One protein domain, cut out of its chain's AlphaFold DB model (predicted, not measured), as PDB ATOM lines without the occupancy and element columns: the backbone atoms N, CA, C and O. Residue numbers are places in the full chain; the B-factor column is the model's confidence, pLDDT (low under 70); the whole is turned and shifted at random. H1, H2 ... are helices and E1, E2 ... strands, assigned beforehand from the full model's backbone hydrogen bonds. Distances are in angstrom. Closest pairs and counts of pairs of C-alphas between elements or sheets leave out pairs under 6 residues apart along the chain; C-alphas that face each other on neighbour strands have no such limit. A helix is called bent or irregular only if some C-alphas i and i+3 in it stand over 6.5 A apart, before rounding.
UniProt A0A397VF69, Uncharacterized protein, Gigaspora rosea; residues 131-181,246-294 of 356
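What this domain is: This is residues 131 to 181 and 246 to 294 of the 356 residues of an uncharacterized protein of Gigaspora rosea (UniProt A0A397VF69). A strongly twisted sheet of four strands makes the core, with H3 at one end of its strands and H1 and H2 beyond the other end, while H5, together with the short H4, only grazes the sheet. Residues 275 to 282, in the long link from H5 to E4, stick out from this body. The printed part has 100 residues, with named elements in the order E1 H1 H2 E2 H3 E3 H4 H5 E4; the sheet is mixed, in the order E1 E4 E2 E3, and the class is mixed, helices and strands. The whole is compact, with a radius of gyration of the C-alphas of 14.1 A and spans of 38 by 29 by 28 A.

Where its parts are: Find C-alpha 136 at (-53.392, -34.530, -1.613), where E1, residues 136 to 138, begins. H1, residues 145 to 158, runs 19.4 A and is only just irregular, with C-alphas 154 and 157 6.7 A apart. H2, residues 160 to 165, leads into E2, residues 166 to 173, which is 22.7 A long. H3, residues 174 to 181, follows, and after the cut come E3, residues 247 to 253, 19.2 A, and H4, residues 254 to 257. Look next for H5, residues 262 to 274, 18.0 A, and for E4, residues 287 to 293, 18.6 A, which ends at C-alpha 293 at (-59.001, -40.467, 8.723).

How they stand to each other: Start at the inner strands E4 and E2, which are parallel at 27 degrees, with N 168 and O 287 2.8 A apart, within hydrogen-bond range. Edge strand E1 is antiparallel to E4, with N 136 and O 290 at 2.9 A. Edge strand E3 is antiparallel to E2, with N 169 and O 250 at 2.8 A. H3 is on the sheet, over E4 and E2, and stands up from it at 45 degrees; its closest C-alphas to E4 are those of Phe 174 and Pro 292, 5.3 A apart. H2 only grazes the sheet with residues 162 to 165, H4 with 254 to 255, and H5, only just on it with 5 pairs of C-alphas within 10 A, with 267 to 271. H4 and H5 touch, through residues 264 to 268 of H5 alone; the closest C-alphas are those of Leu 257 and Phe 264, 6.2 A apart. H1 is not on the sheet, and H1 and H2 meet only through their link. Every O i to N i+4 pair is within range in H3 and H5, against 8 of 10 in H1 and 0 of 2 in H2, where 1 of 3 O i to N i+3 pairs is; H4 is too short for an O i to N i+4 pair.

The domain as a whole: The two C-alphas farthest apart are those of Leu 157 and Arg 179, at 41.0 A. Residues 182 to 245 are cut out, and C-alphas 181 and 246 are 16.1 A apart across the cut. The link from H5 to E4, residues 275 to 286, is long. Look in the B-factor column for pLDDT under 70 at residues 139 to 165 and 274 to 286; the mean of the printed part is 72.0.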
ATOM      1  N   ILE A 131     -60.702 -41.201  -5.296       83.44
ATOM      2  CA  ILE A 131     -59.412 -41.074  -4.604       83.44
ATOM      3  C   ILE A 131     -58.807 -39.673  -4.758       83.44
ATOM      4  O   ILE A 131     -58.304 -39.129  -3.782       83.44
ATOM      5  N   SER A 132     -58.913 -39.063  -5.944       81.62
ATOM      6  CA  SER A 132     -58.409 -37.710  -6.229       81.62
ATOM      7  C   SER A 132     -58.939 -36.626  -5.292       81.62
ATOM      8  O   SER A 132     -58.288 -35.602  -5.122       81.62
ATOM      9  N   ASP A 133     -60.115 -36.843  -4.709       82.38
ATOM     10  CA  ASP A 133     -60.826 -35.843  -3.915       82.38
ATOM     11  C   ASP A 133     -60.560 -36.030  -2.410       82.38
ATOM     12  O   ASP A 133     -60.942 -35.192  -1.594       82.38
ATOM     13  N   ILE A 134     -59.908 -37.139  -2.043       83.94
ATOM     14  CA  ILE A 134     -59.652 -37.559  -0.659       83.94
ATOM     15  C   ILE A 134     -58.157 -37.747  -0.376       83.94
ATOM     16  O   ILE A 134     -57.786 -38.127   0.734       83.94
ATOM     17  N   ILE A 135     -57.294 -37.468  -1.359       86.75
ATOM     18  CA  ILE A 135     -55.847 -37.397  -1.172       86.75
ATOM     19  C   ILE A 135     -55.273 -36.111  -1.758       86.75
ATOM     20  O   ILE A 135     -55.674 -35.647  -2.821       86.75
ATOM     21  N   GLU A 136     -54.261 -35.577  -1.089       84.00
ATOM     22  CA  GLU A 136     -53.392 -34.530  -1.613       84.00
ATOM     23  C   GLU A 136     -51.961 -35.045  -1.614       84.00
ATOM     24  O   GLU A 136     -51.481 -35.577  -0.614       84.00
ATOM     25  N   VAL A 137     -51.283 -34.904  -2.747       80.81
ATOM     26  CA  VAL A 137     -49.906 -35.361  -2.917       80.81
ATOM     27  C   VAL A 137     -49.009 -34.138  -2.973       80.81
ATOM     28  O   VAL A 137     -49.121 -33.331  -3.894       80.81
ATOM     29  N   ASP A 138     -48.112 -34.010  -2.002       76.94
ATOM     30  CA  ASP A 138     -47.126 -32.938  -1.932       76.94
ATOM     31  C   ASP A 138     -45.692 -33.483  -1.873       76.94
ATOM     32  O   ASP A 138     -45.418 -34.585  -1.393       76.94
ATOM     33  N   PHE A 139     -44.748 -32.684  -2.369       68.81
ATOM     34  CA  PHE A 139     -43.317 -32.937  -2.217       68.81
ATOM     35  C   PHE A 139     -42.799 -32.013  -1.116       68.81
ATOM     36  O   PHE A 139     -42.710 -30.802  -1.332       68.81
ATOM     37  N   PRO A 140     -42.496 -32.529   0.085       59.12
ATOM     38  CA  PRO A 140     -42.057 -31.684   1.177       59.12
ATOM     39  C   PRO A 140     -40.731 -30.998   0.844       59.12
ATOM     40  O   PRO A 140     -39.700 -31.657   0.723       59.12
ATOM     41  N   THR A 141     -40.751 -29.669   0.772       55.19
ATOM     42  CA  THR A 141     -39.542 -28.837   0.673       55.19
ATOM     43  C   THR A 141     -38.807 -28.739   2.013       55.19
ATOM     44  O   THR A 141     -37.585 -28.649   2.041       55.19
ATOM     45  N   ASP A 142     -39.554 -28.833   3.121       49.72
ATOM     46  CA  ASP A 142     -39.091 -28.454   4.463       49.72
ATOM     47  C   ASP A 142     -38.966 -29.644   5.424       49.72
ATOM     48  O   ASP A 142     -39.085 -29.491   6.645       49.72
ATOM     49  N   PHE A 143     -38.759 -30.865   4.918       52.22
ATOM     50  CA  PHE A 143     -38.366 -31.942   5.823       52.22
ATOM     51  C   PHE A 143     -36.988 -31.579   6.372       52.22
ATOM     52  O   PHE A 143     -35.993 -31.667   5.656       52.22
ATOM     53  N   ALA A 144     -36.954 -31.094   7.622       49.16
ATOM     54  CA  ALA A 144     -35.724 -30.745   8.312       49.16
ATOM     55  C   ALA A 144     -34.757 -31.905   8.113       49.16
ATOM     56  O   ALA A 144     -35.030 -33.023   8.566       49.16
ATOM     57  N   MET A 145     -33.681 -31.631   7.373       46.44
ATOM     58  CA  MET A 145     -32.736 -32.641   6.917       46.44
ATOM     59  C   MET A 145     -32.312 -33.558   8.062       46.44
ATOM     60  O   MET A 145     -32.166 -34.749   7.861       46.44
ATOM     61  N   SER A 146     -32.249 -33.045   9.292       47.28
ATOM     62  CA  SER A 146     -31.965 -33.817  10.499       47.28
ATOM     63  C   SER A 146     -32.926 -34.981  10.770       47.28
ATOM     64  O   SER A 146     -32.446 -36.063  11.067       47.28
ATOM     65  N   THR A 147     -34.252 -34.824  10.647       53.31
ATOM     66  CA  THR A 147     -35.205 -35.935  10.877       53.31
ATOM     67  C   THR A 147     -35.115 -36.956   9.746       53.31
ATOM     68  O   THR A 147     -35.157 -38.155  10.000       53.31
ATOM     69  N   PHE A 148     -34.934 -36.480   8.512       53.09
ATOM     70  CA  PHE A 148     -34.694 -37.344   7.361       53.09
ATOM     71  C   PHE A 148     -33.376 -38.110   7.504       53.09
ATOM     72  O   PHE A 148     -33.381 -39.304   7.268       53.09
ATOM     73  N   TYR A 149     -32.292 -37.482   7.971       51.97
ATOM     74  CA  TYR A 149     -30.990 -38.112   8.211       51.97
ATOM     75  C   TYR A 149     -30.970 -39.025   9.439       51.97
ATOM     76  O   TYR A 149     -30.237 -40.005   9.433       51.97
ATOM     77  N   GLN A 150     -31.786 -38.770  10.466       55.50
ATOM     78  CA  GLN A 150     -31.964 -39.694  11.595       55.50
ATOM     79  C   GLN A 150     -32.702 -40.966  11.154       55.50
ATOM     80  O   GLN A 150     -32.297 -42.071  11.503       55.50
ATOM     81  N   LEU A 151     -33.730 -40.808  10.312       54.66
ATOM     82  CA  LEU A 151     -34.379 -41.898   9.577       54.66
ATOM     83  C   LEU A 151     -33.399 -42.597   8.622       54.66
ATOM     84  O   LEU A 151     -33.348 -43.822   8.581       54.66
ATOM     85  N   LEU A 152     -32.592 -41.820   7.893       49.25
ATOM     86  CA  LEU A 152     -31.606 -42.308   6.932       49.25
ATOM     87  C   LEU A 152     -30.556 -43.162   7.638       49.25
ATOM     88  O   LEU A 152     -30.288 -44.256   7.177       49.25
ATOM     89  N   SER A 153     -30.036 -42.696   8.775       48.88
ATOM     90  CA  SER A 153     -29.025 -43.349   9.614       48.88
ATOM     91  C   SER A 153     -29.477 -44.715  10.134       48.88
ATOM     92  O   SER A 153     -28.677 -45.651  10.159       48.88
ATOM     93  N   GLN A 154     -30.749 -44.857  10.516       53.12
ATOM     94  CA  GLN A 154     -31.277 -46.147  10.966       53.12
ATOM     95  C   GLN A 154     -31.645 -47.076   9.803       53.12
ATOM     96  O   GLN A 154     -31.603 -48.293   9.952       53.12
ATOM     97  N   MET A 155     -31.946 -46.522   8.625       46.62
ATOM     98  CA  MET A 155     -32.311 -47.287   7.429       46.62
ATOM     99  C   MET A 155     -31.142 -47.537   6.457       46.62
ATOM    100  O   MET A 155     -31.278 -48.367   5.562       46.62
ATOM    101  N   THR A 156     -29.971 -46.907   6.638       48.19
ATOM    102  CA  THR A 156     -28.749 -47.128   5.833       48.19
ATOM    103  C   THR A 156     -28.232 -48.564   5.900       48.19
ATOM    104  O   THR A 156     -27.530 -48.995   4.991       48.19
ATOM    105  N   LEU A 157     -28.641 -49.336   6.910       50.81
ATOM    106  CA  LEU A 157     -28.388 -50.777   6.996       50.81
ATOM    107  C   LEU A 157     -29.115 -51.596   5.910       50.81
ATOM    108  O   LEU A 157     -28.744 -52.741   5.671       50.81
ATOM    109  N   LEU A 158     -30.133 -51.034   5.245       48.44
ATOM    110  CA  LEU A 158     -30.981 -51.731   4.266       48.44
ATOM    111  C   LEU A 158     -30.678 -51.358   2.798       48.44
ATOM    112  O   LEU A 158     -31.304 -51.893   1.886       48.44
ATOM    113  N   GLY A 159     -29.702 -50.475   2.559       48.06
ATOM    114  CA  GLY A 159     -29.232 -50.094   1.224       48.06
ATOM    115  C   GLY A 159     -30.005 -48.938   0.550       48.06
ATOM    116  O   GLY A 159     -31.166 -48.664   0.865       48.06
ATOM    117  N   PRO A 160     -29.375 -48.238  -0.416       47.22
ATOM    118  CA  PRO A 160     -29.881 -46.991  -1.011       47.22
ATOM    119  C   PRO A 160     -31.186 -47.147  -1.813       47.22
ATOM    120  O   PRO A 160     -31.942 -46.185  -1.957       47.22
ATOM    121  N   HIS A 161     -31.508 -48.354  -2.288       51.25
ATOM    122  CA  HIS A 161     -32.727 -48.616  -3.062       51.25
ATOM    123  C   HIS A 161     -34.016 -48.573  -2.225       51.25
ATOM    124  O   HIS A 161     -35.097 -48.385  -2.782       51.25
ATOM    125  N   VAL A 162     -33.931 -48.689  -0.896       48.97
ATOM    126  CA  VAL A 162     -35.109 -48.709  -0.012       48.97
ATOM    127  C   VAL A 162     -35.789 -47.338   0.066       48.97
ATOM    128  O   VAL A 162     -37.016 -47.257   0.120       48.97
ATOM    129  N   PHE A 163     -35.021 -46.248  -0.029       45.72
ATOM    130  CA  PHE A 163     -35.549 -44.884   0.094       45.72
ATOM    131  C   PHE A 163     -36.408 -44.440  -1.086       45.72
ATOM    132  O   PHE A 163     -37.319 -43.637  -0.899       45.72
ATOM    133  N   THR A 164     -36.189 -45.003  -2.278       52.41
ATOM    134  CA  THR A 164     -37.041 -44.716  -3.447       52.41
ATOM    135  C   THR A 164     -38.484 -45.207  -3.277       52.41
ATOM    136  O   THR A 164     -39.345 -44.850  -4.075       52.41
ATOM    137  N   LYS A 165     -38.767 -45.987  -2.223       63.56
ATOM    138  CA  LYS A 165     -40.075 -46.603  -1.963       63.56
ATOM    139  C   LYS A 165     -40.791 -46.068  -0.718       63.56
ATOM    140  O   LYS A 165     -41.910 -46.499  -0.432       63.56
ATOM    141  N   CYS A 166     -40.173 -45.152   0.032       72.38
ATOM    142  CA  CYS A 166     -40.775 -44.592   1.242       72.38
ATOM    143  C   CYS A 166     -41.721 -43.431   0.904       72.38
ATOM    144  O   CYS A 166     -41.375 -42.506   0.170       72.38
ATOM    145  N   THR A 167     -42.918 -43.475   1.482       79.56
ATOM    146  CA  THR A 167     -43.967 -42.459   1.368       79.56
ATOM    147  C   THR A 167     -44.288 -41.931   2.760       79.56
ATOM    148  O   THR A 167     -44.381 -42.695   3.718       79.56
ATOM    149  N   ILE A 168     -44.451 -40.621   2.896       85.25
ATOM    150  CA  ILE A 168     -44.922 -40.007   4.135       85.25
ATOM    151  C   ILE A 168     -46.446 -39.960   4.070       85.25
ATOM    152  O   ILE A 168     -46.998 -39.280   3.213       85.25
ATOM    153  N   LEU A 169     -47.129 -40.649   4.975       88.75
ATOM    154  CA  LEU A 169     -48.568 -40.508   5.164       88.75
ATOM    155  C   LEU A 169     -48.832 -39.438   6.214       88.75
ATOM    156  O   LEU A 169     -48.443 -39.589   7.370       88.75
ATOM    157  N   ARG A 170     -49.512 -38.369   5.813       91.19
ATOM    158  CA  ARG A 170     -50.081 -37.368   6.706       91.19
ATOM    159  C   ARG A 170     -51.570 -37.633   6.853       91.19
ATOM    160  O   ARG A 170     -52.347 -37.413   5.930       91.19
ATOM    161  N   MET A 171     -51.971 -38.068   8.032       92.56
ATOM    162  CA  MET A 171     -53.363 -38.351   8.350       92.56
ATOM    163  C   MET A 171     -53.914 -37.235   9.228       92.56
ATOM    164  O   MET A 171     -53.280 -36.831  10.205       92.56
ATOM    165  N   MET A 172     -55.085 -36.720   8.877       91.75
ATOM    166  CA  MET A 172     -55.779 -35.682   9.638       91.75
ATOM    167  C   MET A 172     -57.226 -36.073   9.873       91.75
ATOM    168  O   MET A 172     -57.803 -36.832   9.100       91.75
ATOM    169  N   ASN A 173     -57.830 -35.562  10.940       90.81
ATOM    170  CA  ASN A 173     -59.240 -35.834  11.182       90.81
ATOM    171  C   ASN A 173     -60.120 -35.196  10.085       90.81
ATOM    172  O   ASN A 173     -59.755 -34.190   9.468       90.81
ATOM    173  N   PHE A 174     -61.309 -35.757   9.867       87.75
ATOM    174  CA  PHE A 174     -62.265 -35.245   8.876       87.75
ATOM    175  C   PHE A 174     -62.639 -33.778   9.085       87.75
ATOM    176  O   PHE A 174     -62.841 -33.053   8.118       87.75
ATOM    177  N   SER A 175     -62.723 -33.315  10.333       86.75
ATOM    178  CA  SER A 175     -63.045 -31.911  10.620       86.75
ATOM    179  C   SER A 175     -61.965 -30.957  10.100       86.75
ATOM    180  O   SER A 175     -62.280 -29.893   9.579       86.75
ATOM    181  N   GLU A 176     -60.694 -31.327  10.229       86.31
ATOM    182  CA  GLU A 176     -59.548 -30.564   9.736       86.31
ATOM    183  C   GLU A 176     -59.437 -30.632   8.222       86.31
ATOM    184  O   GLU A 176     -59.230 -29.593   7.595       86.31
ATOM    185  N   TRP A 177     -59.634 -31.818   7.646       87.88
ATOM    186  CA  TRP A 177     -59.724 -31.989   6.199       87.88
ATOM    187  C   TRP A 177     -60.823 -31.099   5.620       87.88
ATOM    188  O   TRP A 177     -60.562 -30.254   4.766       87.88
ATOM    189  N   ASN A 178     -62.033 -31.194   6.171       86.44
ATOM    190  CA  ASN A 178     -63.159 -30.373   5.754       86.44
ATOM    191  C   ASN A 178     -62.867 -28.892   5.965       86.44
ATOM    192  O   ASN A 178     -63.168 -28.124   5.076       86.44
ATOM    193  N   ARG A 179     -62.216 -28.464   7.055       85.31
ATOM    194  CA  ARG A 179     -61.832 -27.052   7.239       85.31
ATOM    195  C   ARG A 179     -60.808 -26.573   6.203       85.31
ATOM    196  O   ARG A 179     -60.804 -25.398   5.851       85.31
ATOM    197  N   LYS A 180     -59.894 -27.450   5.776       83.50
ATOM    198  CA  LYS A 180     -58.868 -27.144   4.770       83.50
ATOM    199  C   LYS A 180     -59.476 -27.044   3.368       83.50
ATOM    200  O   LYS A 180     -59.063 -26.176   2.604       83.50
ATOM    201  N   HIS A 181     -60.438 -27.912   3.055       76.94
ATOM    202  CA  HIS A 181     -61.008 -28.070   1.714       76.94
ATOM    203  C   HIS A 181     -62.408 -27.467   1.539       76.94
ATOM    204  O   HIS A 181     -62.864 -27.314   0.408       76.94
ATOM    205  N   VAL A 246     -54.548 -31.738  15.024       79.12
ATOM    206  CA  VAL A 246     -54.085 -33.089  15.336       79.12
ATOM    207  C   VAL A 246     -53.911 -33.830  14.016       79.12
ATOM    208  O   VAL A 246     -54.799 -34.543  13.557       79.12
ATOM    209  N   SER A 247     -52.740 -33.653  13.407       85.38
ATOM    210  CA  SER A 247     -52.282 -34.451  12.267       85.38
ATOM    211  C   SER A 247     -51.188 -35.426  12.701       85.38
ATOM    212  O   SER A 247     -50.313 -35.056  13.492       85.38
ATOM    213  N   LEU A 248     -51.190 -36.629  12.137       86.81
ATOM    214  CA  LEU A 248     -50.155 -37.638  12.335       86.81
ATOM    215  C   LEU A 248     -49.355 -37.830  11.046       86.81
ATOM    216  O   LEU A 248     -49.938 -38.145  10.011       86.81
ATOM    217  N   ASP A 249     -48.031 -37.684  11.129       86.38
ATOM    218  CA  ASP A 249     -47.115 -37.990  10.030       86.38
ATOM    219  C   ASP A 249     -46.420 -39.336  10.324       86.38
ATOM    220  O   ASP A 249     -45.705 -39.477  11.323       86.38
ATOM    221  N   VAL A 250     -46.614 -40.318   9.440       84.44
ATOM    222  CA  VAL A 250     -45.988 -41.649   9.505       84.44
ATOM    223  C   VAL A 250     -45.195 -41.900   8.232       84.44
ATOM    224  O   VAL A 250     -45.678 -41.639   7.131       84.44
ATOM    225  N   VAL A 251     -43.977 -42.422   8.360       83.94
ATOM    226  CA  VAL A 251     -43.196 -42.875   7.202       83.94
ATOM    227  C   VAL A 251     -43.487 -44.349   6.963       83.94
ATOM    228  O   VAL A 251     -43.304 -45.170   7.859       83.94
ATOM    229  N   VAL A 252     -43.937 -44.680   5.754       84.62
ATOM    230  CA  VAL A 252     -44.352 -46.034   5.378       84.62
ATOM    231  C   VAL A 252     -43.730 -46.462   4.054       84.62
ATOM    232  O   VAL A 252     -43.407 -45.646   3.192       84.62
ATOM    233  N   GLN A 253     -43.631 -47.766   3.851       82.81
ATOM    234  CA  GLN A 253     -43.434 -48.398   2.555       82.81
ATOM    235  C   GLN A 253     -44.791 -48.889   2.036       82.81
ATOM    236  O   GLN A 253     -45.329 -49.894   2.504       82.81
ATOM    237  N   GLY A 254     -45.354 -48.182   1.051       78.25
ATOM    238  CA  GLY A 254     -46.717 -48.429   0.551       78.25
ATOM    239  C   GLY A 254     -46.982 -49.856   0.052       78.25
ATOM    240  O   GLY A 254     -48.116 -50.334   0.100       78.25
ATOM    241  N   GLN A 255     -45.925 -50.565  -0.355       80.75
ATOM    242  CA  GLN A 255     -45.972 -51.961  -0.804       80.75
ATOM    243  C   GLN A 255     -46.492 -52.944   0.257       80.75
ATOM    244  O   GLN A 255     -47.076 -53.956  -0.114       80.75
ATOM    245  N   TYR A 256     -46.325 -52.651   1.552       84.25
ATOM    246  CA  TYR A 256     -46.852 -53.502   2.627       84.25
ATOM    247  C   TYR A 256     -48.283 -53.140   3.021       84.25
ATOM    248  O   TYR A 256     -49.030 -53.993   3.482       84.25
ATOM    249  N   LEU A 257     -48.688 -51.888   2.796       89.62
ATOM    250  CA  LEU A 257     -50.034 -51.432   3.134       89.62
ATOM    251  C   LEU A 257     -51.072 -51.843   2.084       89.62
ATOM    252  O   LEU A 257     -52.202 -52.174   2.434       89.62
ATOM    253  N   SER A 258     -50.690 -51.833   0.804       88.62
ATOM    254  CA  SER A 258     -51.614 -52.072  -0.317       88.62
ATOM    255  C   SER A 258     -52.319 -53.436  -0.271       88.62
ATOM    256  O   SER A 258     -53.523 -53.466  -0.501       88.62
ATOM    257  N   PRO A 259     -51.646 -54.564   0.043       90.19
ATOM    258  CA  PRO A 259     -52.317 -55.866   0.101       90.19
ATOM    259  C   PRO A 259     -53.324 -55.996   1.250       90.19
ATOM    260  O   PRO A 259     -54.207 -56.841   1.185       90.19
ATOM    261  N   GLN A 260     -53.177 -55.180   2.297       91.44
ATOM    262  CA  GLN A 260     -53.945 -55.293   3.541       91.44
ATOM    263  C   GLN A 260     -55.110 -54.300   3.626       91.44
ATOM    264  O   GLN A 260     -55.967 -54.438   4.492       91.44
ATOM    265  N   SER A 261     -55.135 -53.287   2.757       95.00
ATOM    266  CA  SER A 261     -56.109 -52.196   2.787       95.00
ATOM    267  C   SER A 261     -56.571 -51.856   1.380       95.00
ATOM    268  O   SER A 261     -55.779 -51.437   0.530       95.00
ATOM    269  N   GLU A 262     -57.879 -51.958   1.157       93.38
ATOM    270  CA  GLU A 262     -58.500 -51.548  -0.099       93.38
ATOM    271  C   GLU A 262     -58.235 -50.062  -0.388       93.38
ATOM    272  O   GLU A 262     -57.895 -49.693  -1.515       93.38
ATOM    273  N   MET A 263     -58.327 -49.209   0.637       93.06
ATOM    274  CA  MET A 263     -58.069 -47.776   0.513       93.06
ATOM    275  C   MET A 263     -56.630 -47.502   0.069       93.06
ATOM    276  O   MET A 263     -56.416 -46.815  -0.930       93.06
ATOM    277  N   PHE A 264     -55.628 -48.077   0.744       92.56
ATOM    278  CA  PHE A 264     -54.236 -47.886   0.338       92.56
ATOM    279  C   PHE A 264     -53.956 -48.470  -1.045       92.56
ATOM    280  O   PHE A 264     -53.280 -47.818  -1.836       92.56
ATOM    281  N   SER A 265     -54.524 -49.630  -1.384       90.75
ATOM    282  CA  SER A 265     -54.427 -50.196  -2.734       90.75
ATOM    283  C   SER A 265     -54.914 -49.208  -3.798       90.75
ATOM    284  O   SER A 265     -54.192 -48.909  -4.751       90.75
ATOM    285  N   LYS A 266     -56.092 -48.602  -3.593       90.69
ATOM    286  CA  LYS A 266     -56.640 -47.577  -4.491       90.69
ATOM    287  C   LYS A 266     -55.763 -46.325  -4.549       90.69
ATOM    288  O   LYS A 266     -55.543 -45.806  -5.641       90.69
ATOM    289  N   ILE A 267     -55.235 -45.856  -3.415       88.56
ATOM    290  CA  ILE A 267     -54.317 -44.708  -3.358       88.56
ATOM    291  C   ILE A 267     -53.053 -44.990  -4.167       88.56
ATOM    292  O   ILE A 267     -52.707 -44.218  -5.056       88.56
ATOM    293  N   PHE A 268     -52.362 -46.097  -3.902       85.94
ATOM    294  CA  PHE A 268     -51.107 -46.411  -4.581       85.94
ATOM    295  C   PHE A 268     -51.318 -46.766  -6.059       85.94
ATOM    296  O   PHE A 268     -50.459 -46.463  -6.888       85.94
ATOM    297  N   HIS A 269     -52.479 -47.317  -6.420       85.25
ATOM    298  CA  HIS A 269     -52.882 -47.483  -7.815       85.25
ATOM    299  C   HIS A 269     -53.156 -46.139  -8.507       85.25
ATOM    300  O   HIS A 269     -52.691 -45.897  -9.619       85.25
ATOM    301  N   TYR A 270     -53.867 -45.222  -7.851       84.00
ATOM    302  CA  TYR A 270     -54.063 -43.866  -8.364       84.00
ATOM    303  C   TYR A 270     -52.714 -43.163  -8.563       84.00
ATOM    304  O   TYR A 270     -52.458 -42.591  -9.617       84.00
ATOM    305  N   MET A 271     -51.806 -43.281  -7.596       78.31
ATOM    306  CA  MET A 271     -50.460 -42.716  -7.678       78.31
ATOM    307  C   MET A 271     -49.669 -43.270  -8.862       78.31
ATOM    308  O   MET A 271     -49.057 -42.495  -9.596       78.31
ATOM    309  N   SER A 272     -49.718 -44.586  -9.092       77.00
ATOM    310  CA  SER A 272     -49.018 -45.213 -10.218       77.00
ATOM    311  C   SER A 272     -49.630 -44.886 -11.583       77.00
ATOM    312  O   SER A 272     -48.930 -44.978 -12.589       77.00
ATOM    313  N   THR A 273     -50.904 -44.478 -11.633       75.00
ATOM    314  CA  THR A 273     -51.620 -44.156 -12.882       75.00
ATOM    315  C   THR A 273     -51.665 -42.660 -13.209       75.00
ATOM    316  O   THR A 273     -51.725 -42.299 -14.382       75.00
ATOM    317  N   GLN A 274     -51.616 -41.779 -12.205       67.12
ATOM    318  CA  GLN A 274     -51.736 -40.319 -12.367       67.12
ATOM    319  C   GLN A 274     -50.393 -39.592 -12.451       67.12
ATOM    320  O   GLN A 274     -50.335 -38.442 -12.883       67.12
ATOM    321  N   THR A 275     -49.293 -40.262 -12.107       54.56
ATOM    322  CA  THR A 275     -47.931 -39.784 -12.372       54.56
ATOM    323  C   THR A 275     -47.337 -40.673 -13.479       54.56
ATOM    324  O   THR A 275     -47.272 -41.882 -13.339       54.56
ATOM    325  N   PHE A 276     -46.911 -40.199 -14.659       46.41
ATOM    326  CA  PHE A 276     -46.031 -39.054 -14.899       46.41
ATOM    327  C   PHE A 276     -45.103 -38.819 -13.708       46.41
ATOM    328  O   PHE A 276     -45.009 -37.713 -13.182       46.41
ATOM    329  N   PHE A 277     -44.357 -39.856 -13.315       45.44
ATOM    330  CA  PHE A 277     -43.004 -39.646 -12.818       45.44
ATOM    331  C   PHE A 277     -42.237 -38.941 -13.942       45.44
ATOM    332  O   PHE A 277     -41.447 -39.558 -14.648       45.44
ATOM    333  N   ARG A 278     -42.469 -37.637 -14.164       42.62
ATOM    334  CA  ARG A 278     -41.375 -36.808 -14.649       42.62
ATOM    335  C   ARG A 278     -40.316 -37.030 -13.587       42.62
ATOM    336  O   ARG A 278     -40.590 -36.658 -12.441       42.62
ATOM    337  N   PRO A 279     -39.188 -37.675 -13.918       43.44
ATOM    338  CA  PRO A 279     -38.079 -37.746 -12.993       43.44
ATOM    339  C   PRO A 279     -37.826 -36.294 -12.622       43.44
ATOM    340  O   PRO A 279     -37.456 -35.493 -13.482       43.44
ATOM    341  N   HIS A 280     -38.169 -35.895 -11.397       43.28
ATOM    342  CA  HIS A 280     -37.695 -34.612 -10.935       43.28
ATOM    343  C   HIS A 280     -36.178 -34.782 -10.950       43.28
ATOM    344  O   HIS A 280     -35.687 -35.729 -10.330       43.28
ATOM    345  N   PRO A 281     -35.436 -33.943 -11.694       44.88
ATOM    346  CA  PRO A 281     -33.993 -34.114 -11.873       44.88
ATOM    347  C   PRO A 281     -33.239 -34.134 -10.530       44.88
ATOM    348  O   PRO A 281     -32.106 -34.590 -10.438       44.88
ATOM    349  N   CYS A 282     -33.905 -33.701  -9.465       45.25
ATOM    350  CA  CYS A 282     -33.484 -33.763  -8.082       45.25
ATOM    351  C   CYS A 282     -34.025 -35.051  -7.419       45.25
ATOM    352  O   CYS A 282     -35.025 -35.007  -6.703       45.25
ATOM    353  N   GLY A 283     -33.404 -36.205  -7.678       44.06
ATOM    354  CA  GLY A 283     -33.844 -37.535  -7.222       44.06
ATOM    355  C   GLY A 283     -33.821 -37.797  -5.706       44.06
ATOM    356  O   GLY A 283     -33.179 -38.750  -5.275       44.06
ATOM    357  N   ARG A 284     -34.467 -36.966  -4.871       50.91
ATOM    358  CA  ARG A 284     -34.374 -37.066  -3.397       50.91
ATOM    359  C   ARG A 284     -35.637 -36.731  -2.592       50.91
ATOM    360  O   ARG A 284     -35.549 -36.665  -1.370       50.91
ATOM    361  N   TYR A 285     -36.801 -36.531  -3.205       55.94
ATOM    362  CA  TYR A 285     -37.998 -36.148  -2.442       55.94
ATOM    363  C   TYR A 285     -38.912 -37.350  -2.192       55.94
ATOM    364  O   TYR A 285     -39.507 -37.894  -3.119       55.94
ATOM    365  N   ALA A 286     -39.021 -37.756  -0.923       63.72
ATOM    366  CA  ALA A 286     -40.058 -38.681  -0.479       63.72
ATOM    367  C   ALA A 286     -41.433 -38.077  -0.798       63.72
ATOM    368  O   ALA A 286     -41.684 -36.914  -0.477       63.72
ATOM    369  N   SER A 287     -42.318 -38.851  -1.427       74.69
ATOM    370  CA  SER A 287     -43.689 -38.396  -1.683       74.69
ATOM    371  C   SER A 287     -44.431 -38.278  -0.356       74.69
ATOM    372  O   SER A 287     -44.345 -39.192   0.468       74.69
ATOM    373  N   ARG A 288     -45.154 -37.179  -0.129       84.62
ATOM    374  CA  ARG A 288     -46.101 -37.070   0.979       84.62
ATOM    375  C   ARG A 288     -47.521 -37.200   0.435       84.62
ATOM    376  O   ARG A 288     -47.878 -36.555  -0.541       84.62
ATOM    377  N   ILE A 289     -48.306 -38.062   1.068       87.94
ATOM    378  CA  ILE A 289     -49.732 -38.239   0.814       87.94
ATOM    379  C   ILE A 289     -50.464 -37.742   2.050       87.94
ATOM    380  O   ILE A 289     -50.242 -38.247   3.148       87.94
ATOM    381  N   THR A 290     -51.330 -36.756   1.874       90.81
ATOM    382  CA  THR A 290     -52.212 -36.233   2.912       90.81
ATOM    383  C   THR A 290     -53.625 -36.766   2.690       90.81
ATOM    384  O   THR A 290     -54.136 -36.640   1.583       90.81
ATOM    385  N   MET A 291     -54.259 -37.342   3.714       92.88
ATOM    386  CA  MET A 291     -55.614 -37.913   3.627       92.88
ATOM    387  C   MET A 291     -56.414 -37.734   4.932       92.88
ATOM    388  O   MET A 291     -55.811 -37.661   6.013       92.88
ATOM    389  N   PRO A 292     -57.759 -37.681   4.870       93.69
ATOM    390  CA  PRO A 292     -58.595 -37.727   6.058       93.69
ATOM    391  C   PRO A 292     -58.629 -39.142   6.655       93.69
ATOM    392  O   PRO A 292     -58.558 -40.137   5.935       93.69
ATOM    393  N   ILE A 293     -58.772 -39.227   7.976       93.94
ATOM    394  CA  ILE A 293     -59.001 -40.467   8.723       93.94
ATOM    395  C   ILE A 293     -60.081 -40.228   9.795       93.94
ATOM    396  O   ILE A 293     -60.129 -39.120  10.348       93.94
ATOM    397  N   PRO A 294     -60.950 -41.212  10.117       93.38
ATOM    398  CA  PRO A 294     -61.982 -41.036  11.142       93.38
ATOM    399  C   PRO A 294     -61.406 -40.650  12.506       93.38
ATOM    400  O   PRO A 294     -61.830 -39.657  13.098       93.38
TER     401      PRO A 294